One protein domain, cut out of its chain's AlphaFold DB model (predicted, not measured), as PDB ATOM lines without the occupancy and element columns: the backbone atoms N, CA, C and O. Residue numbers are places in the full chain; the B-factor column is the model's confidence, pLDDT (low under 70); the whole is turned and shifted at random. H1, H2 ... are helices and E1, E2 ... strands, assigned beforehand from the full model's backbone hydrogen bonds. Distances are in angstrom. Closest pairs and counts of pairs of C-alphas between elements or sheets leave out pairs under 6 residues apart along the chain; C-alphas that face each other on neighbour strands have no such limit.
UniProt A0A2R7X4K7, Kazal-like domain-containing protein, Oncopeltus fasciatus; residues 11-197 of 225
ATOM      1  N   CYS A  11      38.274 -29.327 135.569       96.81
ATOM      2  CA  CYS A  11      38.523 -28.318 136.579       96.81
ATOM      3  C   CYS A  11      38.021 -26.963 136.077       96.81
ATOM      4  O   CYS A  11      38.370 -26.530 134.974       96.81
ATOM      5  N   GLY A  12      37.169 -26.308 136.861       95.81
ATOM      6  CA  GLY A  12      36.742 -24.939 136.616       95.81
ATOM      7  C   GLY A  12      37.806 -23.935 137.051       95.81
ATOM      8  O   GLY A  12      38.589 -24.190 137.963       95.81
ATOM      9  N   VAL A  13      37.798 -22.753 136.437       94.62
ATOM     10  CA  VAL A  13      38.654 -21.621 136.849       94.62
ATOM     11  C   VAL A  13      38.364 -21.119 138.275       94.62
ATOM     12  O   VAL A  13      39.121 -20.312 138.815       94.62
ATOM     13  N   ASP A  14      37.278 -21.598 138.885       94.00
ATOM     14  CA  ASP A  14      36.864 -21.334 140.261       94.00
ATOM     15  C   ASP A  14      37.425 -22.371 141.254       94.00
ATOM     16  O   ASP A  14      37.128 -22.311 142.447       94.00
ATOM     17  N   GLY A  15      38.227 -23.325 140.769       93.44
ATOM     18  CA  GLY A  15      38.845 -24.387 141.562       93.44
ATOM     19  C   GLY A  15      37.913 -25.555 141.892       93.44
ATOM     20  O   GLY A  15      38.312 -26.451 142.638       93.44
ATOM     21  N   ASN A  16      36.690 -25.583 141.349       95.50
ATOM     22  CA  ASN A  16      35.751 -26.683 141.556       95.50
ATOM     23  C   ASN A  16      35.847 -27.728 140.439       95.50
ATOM     24  O   ASN A  16      35.973 -27.406 139.258       95.50
ATOM     25  N   THR A  17      35.746 -29.006 140.814       97.44
ATOM     26  CA  THR A  17      35.655 -30.105 139.840       97.44
ATOM     27  C   THR A  17      34.211 -30.282 139.388       97.44
ATOM     28  O   THR A  17      33.300 -30.392 140.210       97.44
ATOM     29  N   TYR A  18      34.010 -30.357 138.078       97.56
ATOM     30  CA  TYR A  18      32.717 -30.584 137.447       97.56
ATOM     31  C   TYR A  18      32.707 -31.926 136.733       97.56
ATOM     32  O   TYR A  18      33.686 -32.305 136.099       97.56
ATOM     33  N   MET A  19      31.562 -32.609 136.767       97.50
ATOM     34  CA  MET A  19      31.371 -33.901 136.090       97.50
ATOM     35  C   MET A  19      31.535 -33.837 134.561       97.50
ATOM     36  O   MET A  19      31.711 -34.872 133.927       97.50
ATOM     37  N   SER A  20      31.417 -32.642 133.972       96.38
ATOM     38  CA  SER A  20      31.612 -32.394 132.543       96.38
ATOM     39  C   SER A  20      31.819 -30.910 132.237       96.38
ATOM     40  O   SER A  20      31.472 -30.038 133.041       96.38
ATOM     41  N   GLU A  21      32.321 -30.609 131.038       95.31
ATOM     42  CA  GLU A  21      32.410 -29.241 130.508       95.31
ATOM     43  C   GLU A  21      31.032 -28.572 130.455       95.31
ATOM     44  O   GLU A  21      30.875 -27.425 130.874       95.31
ATOM     45  N   CYS A  22      30.001 -29.302 130.020       95.62
ATOM     46  CA  CYS A  22      28.636 -28.786 130.030       95.62
ATOM     47  C   CYS A  22      28.137 -28.456 131.443       95.62
ATOM     48  O   CYS A  22      27.424 -27.467 131.608       95.62
ATOM     49  N   ALA A  23      28.512 -29.239 132.461       96.50
ATOM     50  CA  ALA A  23      28.141 -28.961 133.848       96.50
ATOM     51  C   ALA A  23      28.819 -27.686 134.383       96.50
ATOM     52  O   ALA A  23      28.162 -26.892 135.057       96.50
ATOM     53  N   ALA A  24      30.091 -27.454 134.040       96.25
ATOM     54  CA  ALA A  24      30.784 -26.204 134.359       96.25
ATOM     55  C   ALA A  24      30.112 -25.006 133.666       96.25
ATOM     56  O   ALA A  24      29.735 -24.024 134.308       96.25
ATOM     57  N   HIS A  25      29.863 -25.116 132.360       95.38
ATOM     58  CA  HIS A  25      29.241 -24.052 131.573       95.38
ATOM     59  C   HIS A  25      27.799 -23.743 131.974       95.38
ATOM     60  O   HIS A  25      27.400 -22.582 131.921       95.38
ATOM     61  N   ALA A  26      27.027 -24.738 132.419       94.94
ATOM     62  CA  ALA A  26      25.685 -24.527 132.960       94.94
ATOM     63  C   ALA A  26      25.686 -23.635 134.215       94.94
ATOM     64  O   ALA A  26      24.675 -23.009 134.520       94.94
ATOM     65  N   ARG A  27      26.824 -23.546 134.914       95.75
ATOM     66  CA  ARG A  27      27.050 -22.644 136.052       95.75
ATOM     67  C   ARG A  27      27.849 -21.394 135.684       95.75
ATOM     68  O   ARG A  27      28.380 -20.732 136.564       95.75
ATOM     69  N   TYR A  28      27.942 -21.069 134.392       96.38
ATOM     70  CA  TYR A  28      28.754 -19.968 133.861       96.38
ATOM     71  C   TYR A  28      30.260 -20.100 134.140       96.38
ATOM     72  O   TYR A  28      31.006 -19.149 133.925       96.38
ATOM     73  N   ILE A  29      30.750 -21.273 134.542       96.62
ATOM     74  CA  ILE A  29      32.169 -21.474 134.835       96.62
ATOM     75  C   ILE A  29      32.928 -21.836 133.559       96.62
ATOM     76  O   ILE A  29      32.505 -22.681 132.759       96.62
ATOM     77  N   GLN A  30      34.054 -21.153 133.350       95.69
ATOM     78  CA  GLN A  30      35.002 -21.484 132.293       95.69
ATOM     79  C   GLN A  30      35.850 -22.684 132.735       95.69
ATOM     80  O   GLN A  30      36.272 -22.771 133.885       95.69
ATOM     81  N   VAL A  31      36.094 -23.621 131.822       94.94
ATOM     82  CA  VAL A  31      36.996 -24.744 132.095       94.94
ATOM     83  C   VAL A  31      38.438 -24.251 132.048       94.94
ATOM     84  O   VAL A  31      38.816 -23.563 131.098       94.94
ATOM     85  N   ASP A  32      39.213 -24.622 133.063       95.19
ATOM     86  CA  ASP A  32      40.658 -24.412 133.143       95.19
ATOM     87  C   ASP A  32      41.390 -25.555 132.415       95.19
ATOM     88  O   ASP A  32      42.044 -25.350 131.391       95.19
ATOM     89  N   TYR A  33      41.178 -26.800 132.862       94.56
ATOM     90  CA  TYR A  33      41.752 -28.005 132.253       94.56
ATOM     91  C   TYR A  33      40.869 -29.249 132.434       94.56
ATOM     92  O   TYR A  33      39.904 -29.262 133.197       94.56
ATOM     93  N   LYS A  34      41.195 -30.317 131.694       94.81
ATOM     94  CA  LYS A  34      40.519 -31.622 131.790       94.81
ATOM     95  C   LYS A  34      41.037 -32.432 132.979       94.81
ATOM     96  O   LYS A  34      42.240 -32.455 133.216       94.81
ATOM     97  N   GLY A  35      40.150 -33.180 133.629       94.94
ATOM     98  CA  GLY A  35      40.413 -33.916 134.865       94.94
ATOM     99  C   GLY A  35      39.906 -33.167 136.097       94.94
ATOM    100  O   GLY A  35      39.337 -32.084 135.989       94.94
ATOM    101  N   ASN A  36      40.101 -33.757 137.272       95.31
ATOM    102  CA  ASN A  36      39.753 -33.113 138.534       95.31
ATOM    103  C   ASN A  36      40.695 -31.941 138.858       95.31
ATOM    104  O   ASN A  36      41.819 -31.862 138.364       95.31
ATOM    105  N   CYS A  37      40.247 -31.032 139.720       95.00
ATOM    106  CA  CYS A  37      41.107 -29.971 140.223       95.00
ATOM    107  C   CYS A  37      42.158 -30.550 141.175       95.00
ATOM    108  O   CYS A  37      41.823 -31.017 142.263       95.00
ATOM    109  N   SER A  38      43.425 -30.498 140.765       91.19
ATOM    110  CA  SER A  38      44.579 -30.950 141.561       91.19
ATOM    111  C   SER A  38      45.688 -29.896 141.673       91.19
ATOM    112  O   SER A  38      46.610 -30.048 142.468       91.19
ATOM    113  N   TYR A  39      45.588 -28.813 140.901       85.50
ATOM    114  CA  TYR A  39      46.588 -27.751 140.813       85.50
ATOM    115  C   TYR A  39      45.916 -26.391 140.953       85.50
ATOM    116  O   TYR A  39      44.795 -26.205 140.478       85.50
ATOM    117  N   LEU A  40      46.623 -25.456 141.587       81.62
ATOM    118  CA  LEU A  40      46.214 -24.064 141.735       81.62
ATOM    119  C   LEU A  40      47.296 -23.180 141.121       81.62
ATOM    120  O   LEU A  40      48.473 -23.325 141.456       81.62
ATOM    121  N   GLY A  41      46.890 -22.278 140.234       81.25
ATOM    122  CA  GLY A  41      47.777 -21.270 139.670       81.25
ATOM    123  C   GLY A  41      48.064 -20.137 140.655       81.25
ATOM    124  O   GLY A  41      47.353 -19.925 141.641       81.25
ATOM    125  N   THR A  42      49.111 -19.375 140.374       80.62
ATOM    126  CA  THR A  42      49.462 -18.145 141.092       80.62
ATOM    127  C   THR A  42      48.850 -16.909 140.423       80.62
ATOM    128  O   THR A  42      48.310 -16.967 139.321       80.62
ATOM    129  N   ILE A  43      48.880 -15.760 141.106       80.00
ATOM    130  CA  ILE A  43      48.344 -14.501 140.567       80.00
ATOM    131  C   ILE A  43      49.440 -13.806 139.762       80.00
ATOM    132  O   ILE A  43      50.442 -13.371 140.331       80.00
ATOM    133  N   HIS A  44      49.235 -13.664 138.453       77.62
ATOM    134  CA  HIS A  44      50.177 -12.993 137.557       77.62
ATOM    135  C   HIS A  44      49.525 -11.851 136.786       77.62
ATOM    136  O   HIS A  44      48.339 -11.865 136.473       77.62
ATOM    137  N   LEU A  45      50.336 -10.835 136.482       79.19
ATOM    138  CA  LEU A  45      49.901  -9.626 135.778       79.19
ATOM    139  C   LEU A  45      49.775  -9.821 134.262       79.19
ATOM    140  O   LEU A  45      49.139  -9.003 133.601       79.19
ATOM    141  N   LYS A  46      50.417 -10.862 133.722       85.94
ATOM    142  CA  LYS A  46      50.407 -11.203 132.300       85.94
ATOM    143  C   LYS A  46      49.772 -12.580 132.105       85.94
ATOM    144  O   LYS A  46      50.025 -13.456 132.933       85.94
ATOM    145  N   PRO A  47      49.016 -12.802 131.018       84.12
ATOM    146  CA  PRO A  47      48.458 -14.116 130.738       84.12
ATOM    147  C   PRO A  47      49.581 -15.103 130.396       84.12
ATOM    148  O   PRO A  47      50.325 -14.898 129.437       84.12
ATOM    149  N   GLN A  48      49.710 -16.164 131.184       86.88
ATOM    150  CA  GLN A  48      50.670 -17.247 130.978       86.88
ATOM    151  C   GLN A  48      50.152 -18.549 131.615       86.88
ATOM    152  O   GLN A  48      49.127 -18.545 132.299       86.88
ATOM    153  N   ILE A  49      50.827 -19.662 131.323       88.81
ATOM    154  CA  ILE A  49      50.526 -20.982 131.894       88.81
ATOM    155  C   ILE A  49      51.235 -21.102 133.255       88.81
ATOM    156  O   ILE A  49      52.447 -20.902 133.310       88.81
ATOM    157  N   GLU A  50      50.503 -21.441 134.322       82.50
ATOM    158  CA  GLU A  50      50.977 -21.383 135.725       82.50
ATOM    159  C   GLU A  50      51.190 -22.744 136.410       82.50
ATOM    160  O   GLU A  50      51.626 -22.807 137.557       82.50
ATOM    161  N   CYS A  51      50.929 -23.858 135.726       89.50
ATOM    162  CA  CYS A  51      50.997 -25.194 136.324       89.50
ATOM    163  C   CYS A  51      51.726 -26.164 135.389       89.50
ATOM    164  O   CYS A  51      51.254 -26.441 134.289       89.50
ATOM    165  N   LEU A  52      52.879 -26.690 135.822       85.06
ATOM    166  CA  LEU A  52      53.767 -27.498 134.970       85.06
ATOM    167  C   LEU A  52      53.144 -28.841 134.548       85.06
ATOM    168  O   LEU A  52      53.377 -29.316 133.441       85.06
ATOM    169  N   GLU A  53      52.348 -29.442 135.433       88.00
ATOM    170  CA  GLU A  53      51.719 -30.754 135.224       88.00
ATOM    171  C   GLU A  53      50.325 -30.653 134.579       88.00
ATOM    172  O   GLU A  53      49.708 -31.668 134.248       88.00
ATOM    173  N   VAL A  54      49.830 -29.432 134.347       92.06
ATOM    174  CA  VAL A  54      48.538 -29.196 133.700       92.06
ATOM    175  C   VAL A  54      48.713 -29.076 132.196       92.06
ATOM    176  O   VAL A  54      49.462 -28.247 131.679       92.06
ATOM    177  N   LYS A  55      47.935 -29.872 131.462       92.38
ATOM    178  CA  LYS A  55      47.831 -29.749 130.012       92.38
ATOM    179  C   LYS A  55      46.747 -28.740 129.642       92.38
ATOM    180  O   LYS A  55      45.570 -29.093 129.559       92.38
ATOM    181  N   CYS A  56      47.162 -27.508 129.373       90.62
ATOM    182  CA  CYS A  56      46.249 -26.468 128.921       90.62
ATOM    183  C   CYS A  56      45.698 -26.733 127.512       90.62
ATOM    184  O   CYS A  56      46.393 -27.323 126.671       90.62
ATOM    185  N   PRO A  57      44.462 -26.282 127.222       85.19
ATOM    186  CA  PRO A  57      43.971 -26.207 125.855       85.19
ATOM    187  C   PRO A  57      44.957 -25.414 124.984       85.19
ATOM    188  O   PRO A  57      45.526 -24.430 125.461       85.19
ATOM    189  N   PRO A  58      45.184 -25.815 123.720       82.62
ATOM    190  CA  PRO A  58      46.038 -25.037 122.833       82.62
ATOM    191  C   PRO A  58      45.458 -23.631 122.693       82.62
ATOM    192  O   PRO A  58      44.247 -23.455 122.732       82.62
ATOM    193  N   ILE A  59      46.309 -22.626 122.536       80.00
ATOM    194  CA  ILE A  59      45.874 -21.242 122.367       80.00
ATOM    195  C   ILE A  59      46.322 -20.803 120.983       80.00
ATOM    196  O   ILE A  59      47.506 -20.899 120.666       80.00
ATOM    197  N   ALA A  60      45.385 -20.340 120.149       70.69
ATOM    198  CA  ALA A  60      45.728 -19.696 118.884       70.69
ATOM    199  C   ALA A  60      46.475 -18.395 119.201       70.69
ATOM    200  O   ALA A  60      45.861 -17.389 119.553       70.69
ATOM    201  N   ALA A  61      47.802 -18.471 119.197       63.47
ATOM    202  CA  ALA A  61      48.664 -17.429 119.731       63.47
ATOM    203  C   ALA A  61      48.720 -16.178 118.860       63.47
ATOM    204  O   ALA A  61      48.907 -15.079 119.379       63.47
ATOM    205  N   ASP A  62      48.498 -16.334 117.558       69.25
ATOM    206  CA  ASP A  62      48.475 -15.211 116.639       69.25
ATOM    207  C   ASP A  62      47.262 -14.332 116.965       69.25
ATOM    208  O   ASP A  62      46.115 -14.658 116.658       69.25
ATOM    209  N   LYS A  63      47.537 -13.200 117.627       74.75
ATOM    210  CA  LYS A  63      46.576 -12.136 117.962       74.75
ATOM    211  C   LYS A  63      45.505 -12.521 118.988       74.75
ATOM    212  O   LYS A  63      44.412 -11.949 119.005       74.75
ATOM    213  N   CYS A  64      45.803 -13.457 119.888       87.00
ATOM    214  CA  CYS A  64      44.927 -13.667 121.033       87.00
ATOM    215  C   CYS A  64      45.008 -12.506 122.024       87.00
ATOM    216  O   CYS A  64      46.089 -12.128 122.455       87.00
ATOM    217  N   ILE A  65      43.849 -11.991 122.434       91.06
ATOM    218  CA  ILE A  65      43.721 -11.231 123.673       91.06
ATOM    219  C   ILE A  65      43.288 -12.234 124.745       91.06
ATOM    220  O   ILE A  65      42.233 -12.863 124.620       91.06
ATOM    221  N   ALA A  66      44.144 -12.434 125.741       92.19
ATOM    222  CA  ALA A  66      43.991 -13.442 126.774       92.19
ATOM    223  C   ALA A  66      43.912 -12.835 128.172       92.19
ATOM    224  O   ALA A  66      44.287 -11.688 128.426       92.19
ATOM    225  N   TYR A  67      43.461 -13.669 129.095       93.69
ATOM    226  CA  TYR A  67      43.556 -13.451 130.523       93.69
ATOM    227  C   TYR A  67      43.715 -14.806 131.214       93.69
ATOM    228  O   TYR A  67      43.057 -15.767 130.816       93.69
ATOM    229  N   THR A  68      44.569 -14.889 132.233       93.69
ATOM    230  CA  THR A  68      44.645 -16.063 133.112       93.69
ATOM    231  C   THR A  68      43.883 -15.717 134.392       93.69
ATOM    232  O   THR A  68      44.331 -14.831 135.123       93.69
ATOM    233  N   PRO A  69      42.714 -16.335 134.656       93.56
ATOM    234  CA  PRO A  69      41.958 -16.093 135.883       93.56
ATOM    235  C   PRO A  69      42.808 -16.322 137.142       93.56
ATOM    236  O   PRO A  69      43.595 -17.269 137.169       93.56
ATOM    237  N   PRO A  70      42.660 -15.506 138.203       90.94
ATOM    238  CA  PRO A  70      43.400 -15.714 139.444       90.94
ATOM    239  C   PRO A  70      43.120 -17.107 140.019       90.94
ATOM    240  O   PRO A  70      41.961 -17.454 140.240       90.94
ATOM    241  N   GLY A  71      44.177 -17.883 140.267       89.38
ATOM    242  CA  GLY A  71      44.071 -19.258 140.769       89.38
ATOM    243  C   GLY A  71      43.936 -20.337 139.688       89.38
ATOM    244  O   GLY A  71      44.066 -21.515 140.015       89.38
ATOM    245  N   ALA A  72      43.732 -19.963 138.422       92.81
ATOM    246  CA  ALA A  72      43.684 -20.889 137.294       92.81
ATOM    247  C   ALA A  72      45.075 -21.122 136.686       92.81
ATOM    248  O   ALA A  72      45.973 -20.285 136.783       92.81
ATOM    249  N   CYS A  73      45.243 -22.263 136.030       93.88
ATOM    250  CA  CYS A  73      46.494 -22.680 135.411       93.88
ATOM    251  C   CYS A  73      46.637 -22.201 133.962       93.88
ATOM    252  O   CYS A  73      47.762 -21.997 133.497       93.88
ATOM    253  N   CYS A  74      45.529 -22.056 133.235       92.88
ATOM    254  CA  CYS A  74      45.527 -21.869 131.791       92.88
ATOM    255  C   CYS A  74      45.021 -20.478 131.373       92.88
ATOM    256  O   CYS A  74      43.981 -20.017 131.855       92.88
ATOM    257  N   PRO A  75      45.708 -19.803 130.429       92.81
ATOM    258  CA  PRO A  75      45.185 -18.582 129.839       92.81
ATOM    259  C   PRO A  75      43.955 -18.880 128.978       92.81
ATOM    260  O   PRO A  75      43.889 -19.887 128.272       92.81
ATOM    261  N   VAL A  76      43.001 -17.956 128.979       92.12
ATOM    262  CA  VAL A  76      41.781 -18.036 128.173       92.12
ATOM    263  C   VAL A  76      41.749 -16.864 127.204       92.12
ATOM    264  O   VAL A  76      41.868 -15.710 127.612       92.12
ATOM    265  N   CYS A  77      41.547 -17.148 125.917       91.75
ATOM    266  CA  CYS A  77      41.296 -16.113 124.920       91.75
ATOM    267  C   CYS A  77      39.877 -15.567 125.064       91.75
ATOM    268  O   CYS A  77      38.913 -16.204 124.635       91.75
ATOM    269  N   ALA A  78      39.756 -14.397 125.680       93.31
ATOM    270  CA  ALA A  78      38.478 -13.820 126.053       93.31
ATOM    271  C   ALA A  78      38.559 -12.300 126.159       93.31
ATOM    272  O   ALA A  78      39.573 -11.738 126.580       93.31
ATOM    273  N   GLY A  79      37.430 -11.642 125.907       95.81
ATOM    274  CA  GLY A  79      37.203 -10.319 126.469       95.81
ATOM    275  C   GLY A  79      37.010 -10.444 127.978       95.81
ATOM    276  O   GLY A  79      35.936 -10.840 128.419       95.81
ATOM    277  N   ALA A  80      38.040 -10.141 128.767       97.12
ATOM    278  CA  ALA A  80      37.991 -10.244 130.227       97.12
ATOM    279  C   ALA A  80      37.872  -8.877 130.911       97.12
ATOM    280  O   ALA A  80      38.582  -7.927 130.554       97.12
ATOM    281  N   PHE A  81      37.007  -8.796 131.919       97.50
ATOM    282  CA  PHE A  81      36.874  -7.643 132.805       97.50
ATOM    283  C   PHE A  81      36.451  -8.080 134.210       97.50
ATOM    284  O   PHE A  81      35.842  -9.131 134.398       97.50
ATOM    285  N   THR A  82      36.768  -7.264 135.206       96.81
ATOM    286  CA  THR A  82      36.314  -7.448 136.588       96.81
ATOM    287  C   THR A  82      35.262  -6.405 136.922       96.81
ATOM    288  O   THR A  82      35.442  -5.236 136.579       96.81
ATOM    289  N   ALA A  83      34.199  -6.794 137.618       96.19
ATOM    290  CA  ALA A  83      33.184  -5.891 138.142       96.19
ATOM    291  C   ALA A  83      33.153  -5.935 139.675       96.19
ATOM    292  O   ALA A  83      33.134  -7.008 140.278       96.19
ATOM    293  N   LEU A  84      33.136  -4.760 140.303       94.31
ATOM    294  CA  LEU A  84      32.980  -4.632 141.749       94.31
ATOM    295  C   LEU A  84      31.492  -4.639 142.103       94.31
ATOM    296  O   LEU A  84      30.691  -3.977 141.434       94.31
ATOM    297  N   PHE A  85      31.134  -5.338 143.177       89.88
ATOM    298  CA  PHE A  85      29.790  -5.301 143.744       89.88
ATOM    299  C   PHE A  85      29.788  -4.577 145.095       89.88
ATOM    300  O   PHE A  85      30.703  -4.716 145.909       89.88
ATOM    301  N   SER A  86      28.734  -3.809 145.365       88.38
ATOM    302  CA  SER A  86      28.564  -3.144 146.655       88.38
ATOM    303  C   SER A  86      27.824  -4.050 147.629       88.38
ATOM    304  O   SER A  86      26.606  -4.203 147.542       88.38
ATOM    305  N   ARG A  87      28.542  -4.579 148.628       85.38
ATOM    306  CA  ARG A  87      27.932  -5.289 149.769       85.38
ATOM    307  C   ARG A  87      26.804  -4.476 150.417       85.38
ATOM    308  O   ARG A  87      25.764  -5.027 150.734       85.38
ATOM    309  N   LYS A  88      26.966  -3.150 150.524       86.44
ATOM    310  CA  LYS A  88      25.936  -2.265 151.095       86.44
ATOM    311  C   LYS A  88      24.653  -2.229 150.261       86.44
ATOM    312  O   LYS A  88      23.571  -2.116 150.827       86.44
ATOM    313  N   GLU A  89      24.767  -2.282 148.933       85.81
ATOM    314  CA  GLU A  89      23.595  -2.332 148.049       85.81
ATOM    315  C   GLU A  89      22.920  -3.708 148.125       85.81
ATOM    316  O   GLU A  89      21.698  -3.774 148.220       85.81
ATOM    317  N   VAL A  90      23.705  -4.791 148.198       85.50
ATOM    318  CA  VAL A  90      23.207  -6.158 148.446       85.50
ATOM    319  C   VAL A  90      22.417  -6.219 149.757       85.50
ATOM    320  O   VAL A  90      21.264  -6.649 149.758       85.50
ATOM    321  N   ASP A  91      22.988  -5.720 150.855       85.75
ATOM    322  CA  ASP A  91      22.336  -5.704 152.167       85.75
ATOM    323  C   ASP A  91      21.039  -4.885 152.136       85.75
ATOM    324  O   ASP A  91      20.013  -5.323 152.657       85.75
ATOM    325  N   ARG A  92      21.043  -3.720 151.469       83.75
ATOM    326  CA  ARG A  92      19.839  -2.889 151.305       83.75
ATOM    327  C   ARG A  92      18.738  -3.643 150.565       83.75
ATOM    328  O   ARG A  92      17.582  -3.575 150.974       83.75
ATOM    329  N   VAL A  93      19.078  -4.347 149.488       84.25
ATOM    330  CA  VAL A  93      18.118  -5.143 148.716       84.25
ATOM    331  C   VAL A  93      17.545  -6.276 149.567       84.25
ATOM    332  O   VAL A  93      16.328  -6.437 149.615       84.25
ATOM    333  N   ILE A  94      18.389  -7.019 150.283       85.69
ATOM    334  CA  ILE A  94      17.942  -8.115 151.157       85.69
ATOM    335  C   ILE A  94      17.039  -7.599 152.284       85.69
ATOM    336  O   ILE A  94      16.111  -8.293 152.682       85.69
ATOM    337  N   MET A  95      17.280  -6.389 152.794       83.12
ATOM    338  CA  MET A  95      16.417  -5.767 153.804       83.12
ATOM    339  C   MET A  95      15.095  -5.243 153.223       83.12
ATOM    340  O   MET A  95      14.079  -5.264 153.912       83.12
ATOM    341  N   ALA A  96      15.102  -4.740 151.986       82.38
ATOM    342  CA  ALA A  96      13.925  -4.153 151.343       82.38
ATOM    343  C   ALA A  96      12.936  -5.201 150.804       82.38
ATOM    344  O   ALA A  96      11.744  -4.923 150.690       82.38
ATOM    345  N   PHE A  97      13.419  -6.395 150.469       77.81
ATOM    346  CA  PHE A  97      12.619  -7.509 149.969       77.81
ATOM    347  C   PHE A  97      12.550  -8.618 151.024       77.81
ATOM    348  O   PHE A  97      13.489  -8.793 151.788       77.81
ATOM    349  N   ASN A  98      11.457  -9.391 151.083       71.19
ATOM    350  CA  ASN A  98      11.343 -10.533 152.005       71.19
ATOM    351  C   ASN A  98      12.535 -11.480 151.794       71.19
ATOM    352  O   ASN A  98      12.555 -12.199 150.798       71.19
ATOM    353  N   GLY A  99      13.515 -11.442 152.706       63.94
ATOM    354  CA  GLY A  99      14.917 -11.796 152.443       63.94
ATOM    355  C   GLY A  99      15.174 -13.107 151.696       63.94
ATOM    356  O   GLY A  99      16.137 -13.179 150.944       63.94
ATOM    357  N   HIS A 100      14.304 -14.113 151.823       65.12
ATOM    358  CA  HIS A 100      14.406 -15.380 151.086       65.12
ATOM    359  C   HIS A 100      14.183 -15.260 149.571       65.12
ATOM    360  O   HIS A 100      14.817 -15.977 148.813       65.12
ATOM    361  N   HIS A 101      13.330 -14.348 149.104       67.88
ATOM    362  CA  HIS A 101      13.116 -14.154 147.664       67.88
ATOM    363  C   HIS A 101      14.190 -13.260 147.033       67.88
ATOM    364  O   HIS A 101      14.470 -13.367 145.846       67.88
ATOM    365  N   ALA A 102      14.813 -12.381 147.824       70.75
ATOM    366  CA  ALA A 102      15.864 -11.484 147.351       70.75
ATOM    367  C   ALA A 102      17.172 -12.231 147.053       70.75
ATOM    368  O   ALA A 102      17.861 -11.914 146.085       70.75
ATOM    369  N   THR A 103      17.504 -13.235 147.871       73.81
ATOM    370  CA  THR A 103      18.744 -14.014 147.745       73.81
ATOM    371  C   THR A 103      18.811 -14.813 146.451       73.81
ATOM    372  O   THR A 103      19.883 -14.896 145.858       73.81
ATOM    373  N   ASP A 104      17.676 -15.311 145.955       77.81
ATOM    374  CA  ASP A 104      17.607 -16.065 144.694       77.81
ATOM    375  C   ASP A 104      17.981 -15.193 143.482       77.81
ATOM    376  O   ASP A 104      18.550 -15.669 142.498       77.81
ATOM    377  N   HIS A 105      17.709 -13.889 143.572       78.94
ATOM    378  CA  HIS A 105      18.019 -12.906 142.534       78.94
ATOM    379  C   HIS A 105      19.417 -12.283 142.664       78.94
ATOM    380  O   HIS A 105      19.859 -11.599 141.741       78.94
ATOM    381  N   LEU A 106      20.119 -12.525 143.775       86.50
ATOM    382  CA  LEU A 106      21.437 -11.962 144.094       86.50
ATOM    383  C   LEU A 106      22.547 -13.028 144.077       86.50
ATOM    384  O   LEU A 106      23.518 -12.950 144.828       86.50
ATOM    385  N   THR A 107      22.406 -14.031 143.214       90.19
ATOM    386  CA  THR A 107      23.437 -15.046 142.961       90.19
ATOM    387  C   THR A 107      24.368 -14.619 141.828       90.19
ATOM    388  O   THR A 107      23.993 -13.820 140.965       90.19
ATOM    389  N   VAL A 108      25.581 -15.185 141.793       91.81
ATOM    390  CA  VAL A 108      26.503 -14.997 140.662       91.81
ATOM    391  C   VAL A 108      25.809 -15.426 139.371       91.81
ATOM    392  O   VAL A 108      25.758 -14.657 138.418       91.81
ATOM    393  N   GLU A 109      25.175 -16.594 139.359       94.06
ATOM    394  CA  GLU A 109      24.449 -17.112 138.203       94.06
ATOM    395  C   GLU A 109      23.331 -16.156 137.725       94.06
ATOM    396  O   GLU A 109      23.171 -15.957 136.519       94.06
ATOM    397  N   ALA A 110      22.607 -15.486 138.632       93.19
ATOM    398  CA  ALA A 110      21.590 -14.490 138.273       93.19
ATOM    399  C   ALA A 110      22.182 -13.215 137.646       93.19
ATOM    400  O   ALA A 110      21.613 -12.674 136.684       93.19
ATOM    401  N   VAL A 111      23.322 -12.737 138.161       94.75
ATOM    402  CA  VAL A 111      24.089 -11.628 137.566       94.75
ATOM    403  C   VAL A 111      24.525 -12.014 136.158       94.75
ATOM    404  O   VAL A 111      24.251 -11.285 135.202       94.75
ATOM    405  N   MET A 112      25.138 -13.188 136.014       95.50
ATOM    406  CA  MET A 112      25.677 -13.674 134.746       95.50
ATOM    407  C   MET A 112      24.578 -13.857 133.702       95.50
ATOM    408  O   MET A 112      24.685 -13.317 132.605       95.50
ATOM    409  N   SER A 113      23.465 -14.498 134.061       95.44
ATOM    410  CA  SER A 113      22.307 -14.638 133.171       95.44
ATOM    411  C   SER A 113      21.734 -13.290 132.734       95.44
ATOM    412  O   SER A 113      21.216 -13.143 131.627       95.44
ATOM    413  N   THR A 114      21.825 -12.272 133.590       95.69
ATOM    414  CA  THR A 114      21.347 -10.925 133.271       95.69
ATOM    415  C   THR A 114      22.275 -10.183 132.326       95.69
ATOM    416  O   THR A 114      21.798  -9.616 131.345       95.69
ATOM    417  N   LEU A 115      23.584 -10.236 132.566       96.31
ATOM    418  CA  LEU A 115      24.584  -9.661 131.668       96.31
ATOM    419  C   LEU A 115      24.636 -10.390 130.319       96.31
ATOM    420  O   LEU A 115      24.852  -9.758 129.290       96.31
ATOM    421  N   GLU A 116      24.384 -11.698 130.284       95.88
ATOM    422  CA  GLU A 116      24.360 -12.477 129.043       95.88
ATOM    423  C   GLU A 116      23.277 -11.980 128.071       95.88
ATOM    424  O   GLU A 116      23.507 -11.945 126.865       95.88
ATOM    425  N   ARG A 117      22.138 -11.474 128.573       94.75
ATOM    426  CA  ARG A 117      21.076 -10.871 127.736       94.75
ATOM    427  C   ARG A 117      21.503  -9.586 127.024       94.75
ATOM    428  O   ARG A 117      20.842  -9.147 126.083       94.75
ATOM    429  N   GLU A 118      22.591  -8.965 127.464       95.81
ATOM    430  CA  GLU A 118      23.148  -7.762 126.853       95.81
ATOM    431  C   GLU A 118      24.116  -8.087 125.700       95.81
ATOM    432  O   GLU A 118      24.455  -7.190 124.912       95.81
ATOM    433  N   ILE A 119      24.521  -9.358 125.560       95.38
ATOM    434  CA  ILE A 119      25.362  -9.841 124.464       95.38
ATOM    435  C   ILE A 119      24.524  -9.970 123.184       95.38
ATOM    436  O   ILE A 119      23.481 -10.617 123.155       95.38
ATOM    437  N   LYS A 120      24.982  -9.344 122.098       93.75
ATOM    438  CA  LYS A 120      24.298  -9.338 120.792       93.75
ATOM    439  C   LYS A 120      24.760 -10.461 119.867       93.75
ATOM    440  O   LYS A 120      24.053 -10.808 118.923       93.75
ATOM    441  N   THR A 121      25.945 -11.007 120.111       92.00
ATOM    442  CA  THR A 121      26.581 -11.997 119.242       92.00
ATOM    443  C   THR A 121      26.310 -13.403 119.770       92.00
ATOM    444  O   THR A 121      26.853 -13.787 120.798       92.00
ATOM    445  N   ALA A 122      25.535 -14.211 119.039       88.12
ATOM    446  CA  ALA A 122      25.204 -15.590 119.436       88.12
ATOM    447  C   ALA A 122      26.419 -16.544 119.506       88.12
ATOM    448  O   ALA A 122      26.321 -17.654 120.024       88.12
ATOM    449  N   GLN A 123      27.558 -16.122 118.955       91.00
ATOM    450  CA  GLN A 123      28.820 -16.863 118.968       91.00
ATOM    451  C   GLN A 123      29.693 -16.525 120.183       91.00
ATOM    452  O   GLN A 123      30.798 -17.046 120.288       91.00
ATOM    453  N   CYS A 124      29.219 -15.668 121.088       93.88
ATOM    454  CA  CYS A 124      29.893 -15.337 122.336       93.88
ATOM    455  C   CYS A 124      29.080 -15.864 123.517       93.88
ATOM    456  O   CYS A 124      27.852 -15.821 123.512       93.88
ATOM    457  N   ALA A 125      29.778 -16.349 124.531       94.38
ATOM    458  CA  ALA A 125      29.219 -16.855 125.764       94.38
ATOM    459  C   ALA A 125      29.815 -16.085 126.940       94.38
ATOM    460  O   ALA A 125      31.011 -15.783 126.963       94.38
ATOM    461  N   LEU A 126      28.978 -15.795 127.931       96.19
ATOM    462  CA  LEU A 126      29.432 -15.214 129.184       96.19
ATOM    463  C   LEU A 126      29.927 -16.338 130.105       96.19
ATOM    464  O   LEU A 126      29.286 -17.386 130.227       96.19
ATOM    465  N   ARG A 127      31.061 -16.132 130.761       96.56
ATOM    466  CA  ARG A 127      31.587 -16.982 131.833       96.56
ATOM    467  C   ARG A 127      32.083 -16.101 132.961       96.56
ATOM    468  O   ARG A 127      32.424 -14.949 132.717       96.56
ATOM    469  N   GLY A 128      32.123 -16.590 134.187       95.00
ATOM    470  CA  GLY A 128      32.564 -15.757 135.292       95.00
ATOM    471  C   GLY A 128      32.416 -16.392 136.655       95.00
ATOM    472  O   GLY A 128      31.743 -17.402 136.818       95.00
ATOM    473  N   GLN A 129      33.087 -15.776 137.618       93.88
ATOM    474  CA  GLN A 129      33.226 -16.280 138.975       93.88
ATOM    475  C   GLN A 129      33.499 -15.149 139.955       93.88
ATOM    476  O   GLN A 129      34.016 -14.093 139.584       93.88
ATOM    477  N   LEU A 130      33.226 -15.406 141.228       92.12
ATOM    478  CA  LEU A 130      33.673 -14.536 142.303       92.12
ATOM    479  C   LEU A 130      35.144 -14.832 142.623       92.12
ATOM    480  O   LEU A 130      35.495 -15.967 142.933       92.12
ATOM    481  N   THR A 131      36.007 -13.821 142.547       90.06
ATOM    482  CA  THR A 131      37.431 -13.960 142.872       90.06
ATOM    483  C   THR A 131      37.689 -13.787 144.369       90.06
ATOM    484  O   THR A 131      36.857 -13.263 145.116       90.06
ATOM    485  N   ILE A 132      38.891 -14.166 144.812       85.19
ATOM    486  CA  ILE A 132      39.356 -13.964 146.196       85.19
ATOM    487  C   ILE A 132      39.397 -12.483 146.614       85.19
ATOM    488  O   ILE A 132      39.258 -12.162 147.791       85.19
ATOM    489  N   GLU A 133      39.536 -11.571 145.649       84.19
ATOM    490  CA  GLU A 133      39.520 -10.117 145.855       84.19
ATOM    491  C   GLU A 133      38.095  -9.569 146.004       84.19
ATOM    492  O   GLU A 133      37.909  -8.360 146.111       84.19
ATOM    493  N   GLN A 134      37.085 -10.448 146.021       85.69
ATOM    494  CA  GLN A 134      35.667 -10.090 146.069       85.69
ATOM    495  C   GLN A 134      35.248  -9.241 144.863       85.69
ATOM    496  O   GLN A 134      34.388  -8.370 144.965       85.69
ATOM    497  N   ASN A 135      35.845  -9.523 143.708       91.31
ATOM    498  CA  ASN A 135      35.421  -8.985 142.427       91.31
ATOM    499  C   ASN A 135      34.739 -10.090 141.627       91.31
ATOM    500  O   ASN A 135      35.115 -11.259 141.708       91.31
ATOM    501  N   LEU A 136      33.746  -9.727 140.827       94.88
ATOM    502  CA  LEU A 136      33.174 -10.631 139.844       94.88
ATOM    503  C   LEU A 136      34.060 -10.597 138.595       94.88
ATOM    504  O   LEU A 136      34.079  -9.598 137.877       94.88
ATOM    505  N   LEU A 137      34.816 -11.664 138.344       96.38
ATOM    506  CA  LEU A 137      35.534 -11.840 137.085       96.38
ATOM    507  C   LEU A 137      34.553 -12.314 136.021       96.38
ATOM    508  O   LEU A 137      33.839 -13.291 136.231       96.38
ATOM    509  N   ILE A 138      34.552 -11.646 134.872       97.94
ATOM    510  CA  ILE A 138      33.687 -11.954 133.739       97.94
ATOM    511  C   ILE A 138      34.559 -12.124 132.496       97.94
ATOM    512  O   ILE A 138      35.389 -11.274 132.169       97.94
ATOM    513  N   LEU A 139      34.352 -13.231 131.796       97.38
ATOM    514  CA  LEU A 139      34.987 -13.589 130.540       97.38
ATOM    515  C   LEU A 139      33.905 -13.679 129.464       97.38
ATOM    516  O   LEU A 139      32.918 -14.398 129.615       97.38
ATOM    517  N   VAL A 140      34.101 -12.974 128.359       97.00
ATOM    518  CA  VAL A 140      33.311 -13.145 127.141       97.00
ATOM    519  C   VAL A 140      34.144 -13.980 126.181       97.00
ATOM    520  O   VAL A 140      35.093 -13.485 125.566       97.00
ATOM    521  N   VAL A 141      33.816 -15.265 126.111       93.75
ATOM    522  CA  VAL A 141      34.522 -16.269 125.307       93.75
ATOM    523  C   VAL A 141      33.706 -16.613 124.071       93.75
ATOM    524  O   VAL A 141      32.480 -16.517 124.104       93.75
ATOM    525  N   PRO A 142      34.328 -17.039 122.971       91.88
ATOM    526  CA  PRO A 142      33.568 -17.634 121.889       91.88
ATOM    527  C   PRO A 142      32.906 -18.969 122.300       91.88
ATOM    528  O   PRO A 142      33.431 -19.705 123.132       91.88
ATOM    529  N   THR A 143      31.754 -19.305 121.705       87.06
ATOM    530  CA  THR A 143      31.006 -20.555 121.974       87.06
ATOM    531  C   THR A 143      31.609 -21.791 121.308       87.06
ATOM    532  O   THR A 143      31.318 -22.915 121.713       87.06
ATOM    533  N   GLN A 144      32.434 -21.608 120.278       73.44
ATOM    534  CA  GLN A 144      33.270 -22.669 119.724       73.44
ATOM    535  C   GLN A 144      34.734 -22.367 120.039       73.44
ATOM    536  O   GLN A 144      35.099 -21.210 120.197       73.44
ATOM    537  N   GLY A 145      35.545 -23.405 120.233       66.50
ATOM    538  CA  GLY A 145      36.927 -23.264 120.695       66.50
ATOM    539  C   GLY A 145      37.879 -22.643 119.661       66.50
ATOM    540  O   GLY A 145      37.556 -21.707 118.938       66.50
ATOM    541  N   ASN A 146      39.099 -23.176 119.597       60.34
ATOM    542  CA  ASN A 146      40.235 -22.554 118.904       60.34
ATOM    543  C   ASN A 146      40.130 -22.400 117.380       60.34
ATOM    544  O   ASN A 146      40.947 -21.680 116.819       60.34
ATOM    545  N   ASP A 147      39.163 -23.042 116.726       64.50
ATOM    546  CA  ASP A 147      39.045 -23.079 115.258       64.50
ATOM    547  C   ASP A 147      38.190 -21.930 114.686       64.50
ATOM    548  O   ASP A 147      37.722 -21.960 113.549       64.50
ATOM    549  N   LEU A 148      37.931 -20.907 115.505       73.75
ATOM    550  CA  LEU A 148      37.149 -19.746 115.106       73.75
ATOM    551  C   LEU A 148      37.993 -18.651 114.474       73.75
ATOM    552  O   LEU A 148      39.141 -18.404 114.845       73.75
ATOM    553  N   SER A 149      37.348 -17.924 113.563       82.12
ATOM    554  CA  SER A 149      37.964 -16.803 112.876       82.12
ATOM    555  C   SER A 149      38.329 -15.670 113.844       82.12
ATOM    556  O   SER A 149      37.656 -15.426 114.852       82.12
ATOM    557  N   GLU A 150      39.393 -14.937 113.509       85.44
ATOM    558  CA  GLU A 150      39.871 -13.761 114.250       85.44
ATOM    559  C   GLU A 150      38.737 -12.756 114.527       85.44
ATOM    560  O   GLU A 150      38.621 -12.225 115.630       85.44
ATOM    561  N   GLN A 151      37.829 -12.581 113.563       88.69
ATOM    562  CA  GLN A 151      36.689 -11.669 113.657       88.69
ATOM    563  C   GLN A 151      35.701 -12.057 114.764       88.69
ATOM    564  O   GLN A 151      35.164 -11.176 115.435       88.69
ATOM    565  N   VAL A 152      35.451 -13.354 114.982       90.31
ATOM    566  CA  VAL A 152      34.543 -13.810 116.051       90.31
ATOM    567  C   VAL A 152      35.152 -13.514 117.416       90.31
ATOM    568  O   VAL A 152      34.471 -13.022 118.317       90.31
ATOM    569  N   ARG A 153      36.458 -13.748 117.555       89.88
ATOM    570  CA  ARG A 153      37.196 -13.467 118.789       89.88
ATOM    571  C   ARG A 153      37.199 -11.974 119.099       89.88
ATOM    572  O   ARG A 153      36.888 -11.586 120.222       89.88
ATOM    573  N   GLU A 154      37.467 -11.141 118.098       91.81
ATOM    574  CA  GLU A 154      37.406  -9.685 118.235       91.81
ATOM    575  C   GLU A 154      35.992  -9.209 118.600       91.81
ATOM    576  O   GLU A 154      35.830  -8.348 119.465       91.81
ATOM    577  N   ALA A 155      34.950  -9.804 118.012       94.00
ATOM    578  CA  ALA A 155      33.570  -9.490 118.366       94.00
ATOM    579  C   ALA A 155      33.274  -9.787 119.846       94.00
ATOM    580  O   ALA A 155      32.660  -8.957 120.512       94.00
ATOM    581  N   CYS A 156      33.743 -10.914 120.389       94.81
ATOM    582  CA  CYS A 156      33.562 -11.231 121.810       94.81
ATOM    583  C   CYS A 156      34.330 -10.271 122.730       94.81
ATOM    584  O   CYS A 156      33.797  -9.860 123.763       94.81
ATOM    585  N   VAL A 157      35.533  -9.834 122.337       95.62
ATOM    586  CA  VAL A 157      36.272  -8.786 123.062       95.62
ATOM    587  C   VAL A 157      35.484  -7.472 123.074       95.62
ATOM    588  O   VAL A 157      35.264  -6.902 124.142       95.62
ATOM    589  N   ARG A 158      34.963  -7.030 121.924       96.88
ATOM    590  CA  ARG A 158      34.143  -5.807 121.823       96.88
ATOM    591  C   ARG A 158      32.858  -5.886 122.647       96.88
ATOM    592  O   ARG A 158      32.417  -4.889 123.219       96.88
ATOM    593  N   GLU A 159      32.244  -7.062 122.736       97.69
ATOM    594  CA  GLU A 159      31.074  -7.281 123.586       97.69
ATOM    595  C   GLU A 159      31.419  -7.129 125.079       97.69
ATOM    596  O   GLU A 159      30.645  -6.511 125.814       97.69
ATOM    597  N   ALA A 160      32.601  -7.583 125.516       98.12
ATOM    598  CA  ALA A 160      33.102  -7.364 126.878       98.12
ATOM    599  C   ALA A 160      33.366  -5.880 127.183       98.12
ATOM    600  O   ALA A 160      32.976  -5.369 128.238       98.12
ATOM    601  N   GLU A 161      33.983  -5.158 126.245       98.00
ATOM    602  CA  GLU A 161      34.214  -3.712 126.353       98.00
ATOM    603  C   GLU A 161      32.893  -2.942 126.461       98.00
ATOM    604  O   GLU A 161      32.735  -2.074 127.323       98.00
ATOM    605  N   LYS A 162      31.899  -3.305 125.644       97.88
ATOM    606  CA  LYS A 162      30.552  -2.731 125.710       97.88
ATOM    607  C   LYS A 162      29.915  -2.947 127.085       97.88
ATOM    608  O   LYS A 162      29.385  -1.990 127.646       97.88
ATOM    609  N   LEU A 163      29.957  -4.166 127.632       97.94
ATOM    610  CA  LEU A 163      29.428  -4.455 128.974       97.94
ATOM    611  C   LEU A 163      30.127  -3.615 130.047       97.94
ATOM    612  O   LEU A 163      29.460  -3.023 130.895       97.94
ATOM    613  N   THR A 164      31.452  -3.494 129.958       98.00
ATOM    614  CA  THR A 164      32.253  -2.666 130.869       98.00
ATOM    615  C   THR A 164      31.775  -1.215 130.854       98.00
ATOM    616  O   THR A 164      31.512  -0.640 131.910       98.00
ATOM    617  N   VAL A 165      31.568  -0.635 129.667       97.62
ATOM    618  CA  VAL A 165      31.056   0.736 129.519       97.62
ATOM    619  C   VAL A 165      29.627   0.874 130.054       97.62
ATOM    620  O   VAL A 165      29.313   1.884 130.681       97.62
ATOM    621  N   LEU A 166      28.754  -0.115 129.834       97.12
ATOM    622  CA  LEU A 166      27.382  -0.096 130.360       97.12
ATOM    623  C   LEU A 166      27.357  -0.078 131.895       97.12
ATOM    624  O   LEU A 166      26.560   0.670 132.464       97.12
ATOM    625  N   ILE A 167      28.233  -0.850 132.545       96.81
ATOM    626  CA  ILE A 167      28.371  -0.880 134.008       96.81
ATOM    627  C   ILE A 167      28.962   0.438 134.513       96.81
ATOM    628  O   ILE A 167      28.380   1.077 135.381       96.81
ATOM    629  N   GLN A 168      30.070   0.901 133.928       96.06
ATOM    630  CA  GLN A 168      30.733   2.150 134.333       96.06
ATOM    631  C   GLN A 168      29.826   3.377 134.210       96.06
ATOM    632  O   GLN A 168      29.903   4.296 135.020       96.06
ATOM    633  N   ARG A 169      28.970   3.406 133.186       96.12
ATOM    634  CA  ARG A 169      28.014   4.497 132.963       96.12
ATOM    635  C   ARG A 169      26.711   4.322 133.728       96.12
ATOM    636  O   ARG A 169      25.813   5.135 133.526       96.12
ATOM    637  N   LEU A 170      26.594   3.273 134.549       94.06
ATOM    638  CA  LEU A 170      25.390   2.960 135.309       94.06
ATOM    639  C   LEU A 170      24.152   2.991 134.398       94.06
ATOM    640  O   LEU A 170      23.165   3.676 134.654       94.06
ATOM    641  N   SER A 171      24.235   2.301 133.257       96.94
ATOM    642  CA  SER A 171      23.155   2.288 132.269       96.94
ATOM    643  C   SER A 171      21.858   1.748 132.891       96.94
ATOM    644  O   SER A 171      21.919   0.778 133.650       96.94
ATOM    645  N   PRO A 172      20.667   2.254 132.514       95.69
ATOM    646  CA  PRO A 172      19.395   1.672 132.948       95.69
ATOM    647  C   PRO A 172      19.274   0.172 132.647       95.69
ATOM    648  O   PRO A 172      18.629  -0.553 133.395       95.69
ATOM    649  N   ARG A 173      19.947  -0.322 131.598       94.44
ATOM    650  CA  ARG A 173      19.987  -1.757 131.267       94.44
ATOM    651  C   ARG A 173      20.690  -2.603 132.337       94.44
ATOM    652  O   ARG A 173      20.385  -3.781 132.463       94.44
ATOM    653  N   ILE A 174      21.588  -1.993 133.111       95.25
ATOM    654  CA  ILE A 174      22.324  -2.611 134.221       95.25
ATOM    655  C   ILE A 174      21.650  -2.313 135.565       95.25
ATOM    656  O   ILE A 174      21.537  -3.202 136.400       95.25
ATOM    657  N   MET A 175      21.171  -1.083 135.774       92.69
ATOM    658  CA  MET A 175      20.612  -0.663 137.066       92.69
ATOM    659  C   MET A 175      19.188  -1.156 137.335       92.69
ATOM    660  O   MET A 175      18.798  -1.257 138.493       92.69
ATOM    661  N   VAL A 176      18.386  -1.405 136.295       92.50
ATOM    662  CA  VAL A 176      16.981  -1.809 136.471       92.50
ATOM    663  C   VAL A 176      16.852  -3.249 136.987       92.50
ATOM    664  O   VAL A 176      16.074  -3.462 137.918       92.50
ATOM    665  N   PRO A 177      17.567  -4.253 136.440       92.31
ATOM    666  CA  PRO A 177      17.512  -5.604 136.990       92.31
ATOM    667  C   PRO A 177      18.183  -5.684 138.368       92.31
ATOM    668  O   PRO A 177      19.313  -5.232 138.541       92.31
ATOM    669  N   LEU A 178      17.516  -6.328 139.331       89.12
ATOM    670  CA  LEU A 178      17.995  -6.445 140.714       89.12
ATOM    671  C   LEU A 178      19.355  -7.144 140.839       89.12
ATOM    672  O   LEU A 178      20.174  -6.766 141.668       89.12
ATOM    673  N   SER A 179      19.597  -8.154 140.005       90.56
ATOM    674  CA  SER A 179      20.845  -8.917 139.991       90.56
ATOM    675  C   SER A 179      22.048  -8.045 139.634       90.56
ATOM    676  O   SER A 179      23.101  -8.175 140.242       90.56
ATOM    677  N   THR A 180      21.909  -7.126 138.676       93.50
ATOM    678  CA  THR A 180      23.016  -6.290 138.183       93.50
ATOM    679  C   THR A 180      23.061  -4.894 138.794       93.50
ATOM    680  O   THR A 180      24.077  -4.217 138.651       93.50
ATOM    681  N   SER A 181      22.018  -4.464 139.510       91.69
ATOM    682  CA  SER A 181      21.967  -3.144 140.156       91.69
ATOM    683  C   SER A 181      23.003  -2.968 141.271       91.69
ATOM    684  O   SER A 181      23.351  -1.843 141.620       91.69
ATOM    685  N   VAL A 182      23.532  -4.074 141.800       91.31
ATOM    686  CA  VAL A 182      24.574  -4.082 142.838       91.31
ATOM    687  C   VAL A 182      25.987  -3.873 142.285       91.31
ATOM    688  O   VAL A 182      26.923  -3.697 143.070       91.31
ATOM    689  N   LEU A 183      26.161  -3.896 140.958       94.00
ATOM    690  CA  LEU A 183      27.444  -3.652 140.302       94.00
ATOM    691  C   LEU A 183      27.740  -2.151 140.274       94.00
ATOM    692  O   LEU A 183      26.941  -1.360 139.779       94.00
ATOM    693  N   THR A 184      28.907  -1.755 140.779       91.88
ATOM    694  CA  THR A 184      29.268  -0.335 140.914       91.88
ATOM    695  C   THR A 184      30.247   0.140 139.857       91.88
ATOM    696  O   THR A 184      30.129   1.249 139.348       91.88
ATOM    697  N   THR A 185      31.255  -0.673 139.553       94.62
ATOM    698  CA  THR A 185      32.342  -0.319 138.636       94.62
ATOM    699  C   THR A 185      32.810  -1.560 137.894       94.62
ATOM    700  O   THR A 185      32.605  -2.682 138.355       94.62
ATOM    701  N   ALA A 186      33.440  -1.359 136.737       97.00
ATOM    702  CA  ALA A 186      34.053  -2.427 135.961       97.00
ATOM    703  C   ALA A 186      35.393  -1.972 135.366       97.00
ATOM    704  O   ALA A 186      35.569  -0.786 135.076       97.00
ATOM    705  N   GLN A 187      36.322  -2.905 135.175       96.50
ATOM    706  CA  GLN A 187      37.657  -2.659 134.633       96.50
ATOM    707  C   GLN A 187      38.075  -3.786 133.686       96.50
ATOM    708  O   GLN A 187      37.975  -4.958 134.037       96.50
ATOM    709  N   LEU A 188      38.575  -3.427 132.502       97.25
ATOM    710  CA  LEU A 188      39.168  -4.381 131.560       97.25
ATOM    711  C   LEU A 188      40.478  -4.941 132.120       97.25
ATOM    712  O   LEU A 188      41.304  -4.185 132.632       97.25
ATOM    713  N   VAL A 189      40.669  -6.255 131.999       95.31
ATOM    714  CA  VAL A 189      41.868  -6.953 132.509       95.31
ATOM    715  C   VAL A 189      42.556  -7.829 131.465       95.31
ATOM    716  O   VAL A 189      43.657  -8.318 131.700       95.31
ATOM    717  N   HIS A 190      41.929  -8.021 130.306       93.56
ATOM    718  CA  HIS A 190      42.514  -8.782 129.211       93.56
ATOM    719  C   HIS A 190      43.716  -8.056 128.587       93.56
ATOM    720  O   HIS A 190      43.778  -6.826 128.564       93.56
ATOM    721  N   GLN A 191      44.675  -8.816 128.064       92.62
ATOM    722  CA  GLN A 191      45.891  -8.295 127.435       92.62
ATOM    723  C   GLN A 191      46.276  -9.146 126.218       92.62
ATOM    724  O   GLN A 191      45.890 -10.313 126.152       92.62
ATOM    725  N   PRO A 192      47.041  -8.609 125.252       89.88
ATOM    726  CA  PRO A 192      47.623  -9.423 124.189       89.88
ATOM    727  C   PRO A 192      48.425 -10.595 124.768       89.88
ATOM    728  O   PRO A 192      49.199 -10.424 125.710       89.88
ATOM    729  N   TYR A 193      48.227 -11.785 124.212       88.19
ATOM    730  CA  TYR A 193      48.937 -12.992 124.607       88.19
ATOM    731  C   TYR A 193      50.269 -13.080 123.863       88.19
ATOM    732  O   TYR A 193      50.303 -13.135 122.635       88.19
ATOM    733  N   GLU A 194      51.370 -13.101 124.609       82.06
ATOM    734  CA  GLU A 194      52.708 -13.302 124.061       82.06
ATOM    735  C   GLU A 194      53.075 -14.782 124.194       82.06
ATOM    736  O   GLU A 194      53.293 -15.285 125.298       82.06
ATOM    737  N   ASN A 195      53.168 -15.494 123.069       66.31
ATOM    738  CA  ASN A 195      53.687 -16.857 123.076       66.31
ATOM    739  C   ASN A 195      55.163 -16.837 123.492       66.31
ATOM    740  O   ASN A 195      56.023 -16.386 122.737       66.31
ATOM    741  N   LYS A 196      55.490 -17.401 124.658       56.91
ATOM    742  CA  LYS A 196      56.866 -17.825 124.956       56.91
ATOM    743  C   LYS A 196      57.168 -19.144 124.232       56.91
ATOM    744  O   LYS A 196      57.427 -20.160 124.865       56.91
ATOM    745  N   SER A 197      57.125 -19.134 122.904       47.69
ATOM    746  CA  SER A 197      57.783 -20.144 122.072       47.69
ATOM    747  C   SER A 197      58.817 -19.423 121.213       47.69
ATOM    748  O   SER A 197      58.453 -18.594 120.385       47.69
TER     749      SER A 197
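AT A GLANCE: This is residues 11 to 197 of the 225 residues of the protein "Kazal-like domain-containing protein" of Oncopeltus fasciatus (UniProt A0A2R7X4K7). A strongly twisted sheet of four strands, E4 - E5 - E3 - E6, is covered on one face by the long helix H5, with the shorter H4 on the same face: two layers, helices on one face of a sheet. H2 and H3 make a corner at one end of the longest axis, while H1, E1 and the long unnamed stretch of residues 35 to 64 lie away from that end. The printed part has 187 residues, with six named helices and six named strands in the order H1 E1 E2 E3 H2 H3 H4 E4 E5 H5 H6 E6; the sheet is all antiparallel. The class is mixed, helices and strands, with 90 residues, under half, in named elements. The whole is compact, with a radius of gyration of the C-alphas of 16.4 A, and elongated, spanning 54 by 34 by 28 A.

IN THESE COORDINATES: The sheet holds E4, residues 124 to 130, 20.3 A; E5, residues 135 to 142, 22.4 A; E3, residues 79 to 85, 19.5 A; and E6, residues 183 to 188, ending at C-alpha 188 (39.168, -4.381, 131.560). H5, residues 150 to 168, is 27.2 A long. H4 spans residues 108 to 116, H6 172 to 175, H2 87 to 96 and H3 99 to 105. H1, residues 21 to 26, begins at C-alpha 21 (32.410, -29.241, 130.508). E1, residues 31 to 34, and E2, residues 65 to 67, pair with no named strand.

HOW THE PARTS SIT: E4 and E5 form a hairpin, with N 127 and O 139 2.8 A apart, within hydrogen-bond range. So are N 83 and O 136 of E3 and E5, at 2.8 A, and N 82 and O 187 of E3 and E6, at 2.9 A. H5 is over E5 and E3 at a height of 7.0 A over the sheet and runs along the strands; its closest C-alphas to E3 are those of Val 157 and Gly 79, 3.9 A. E5, H5 H6 and E6 form a split strand-helix-strand unit, two strands running the same way with E3 between them, with a right-handed crossover. H4 has a height of 7.2 A. H2 and H3 only just touch, with 3 pairs within 8 A, only at the corner; C-alphas 94 and 102 are closest, 5.5 A. H5 and H6 likewise only just touch at the corner, C-alphas 167 and 174 being closest, 6.3 A. H1 only grazes the sheet with residues 24 to 26. Every O i to N i+4 pair is within range in H1, H2, H4 and H5; H3 has 1 of 3, and 2 of 4 O i to N i+3 pairs; H6 is too short for an i+4 pair.

THE WHOLE: The C-alphas farthest apart, of Asn 98 and Ser 197, are 56.1 A apart. The printed part has no cut. The links E1 to E2 and E2 to E3 are long. Residues 61 to 62, 99 to 101, 145 to 147 and 195 to 197 have pLDDT under 70.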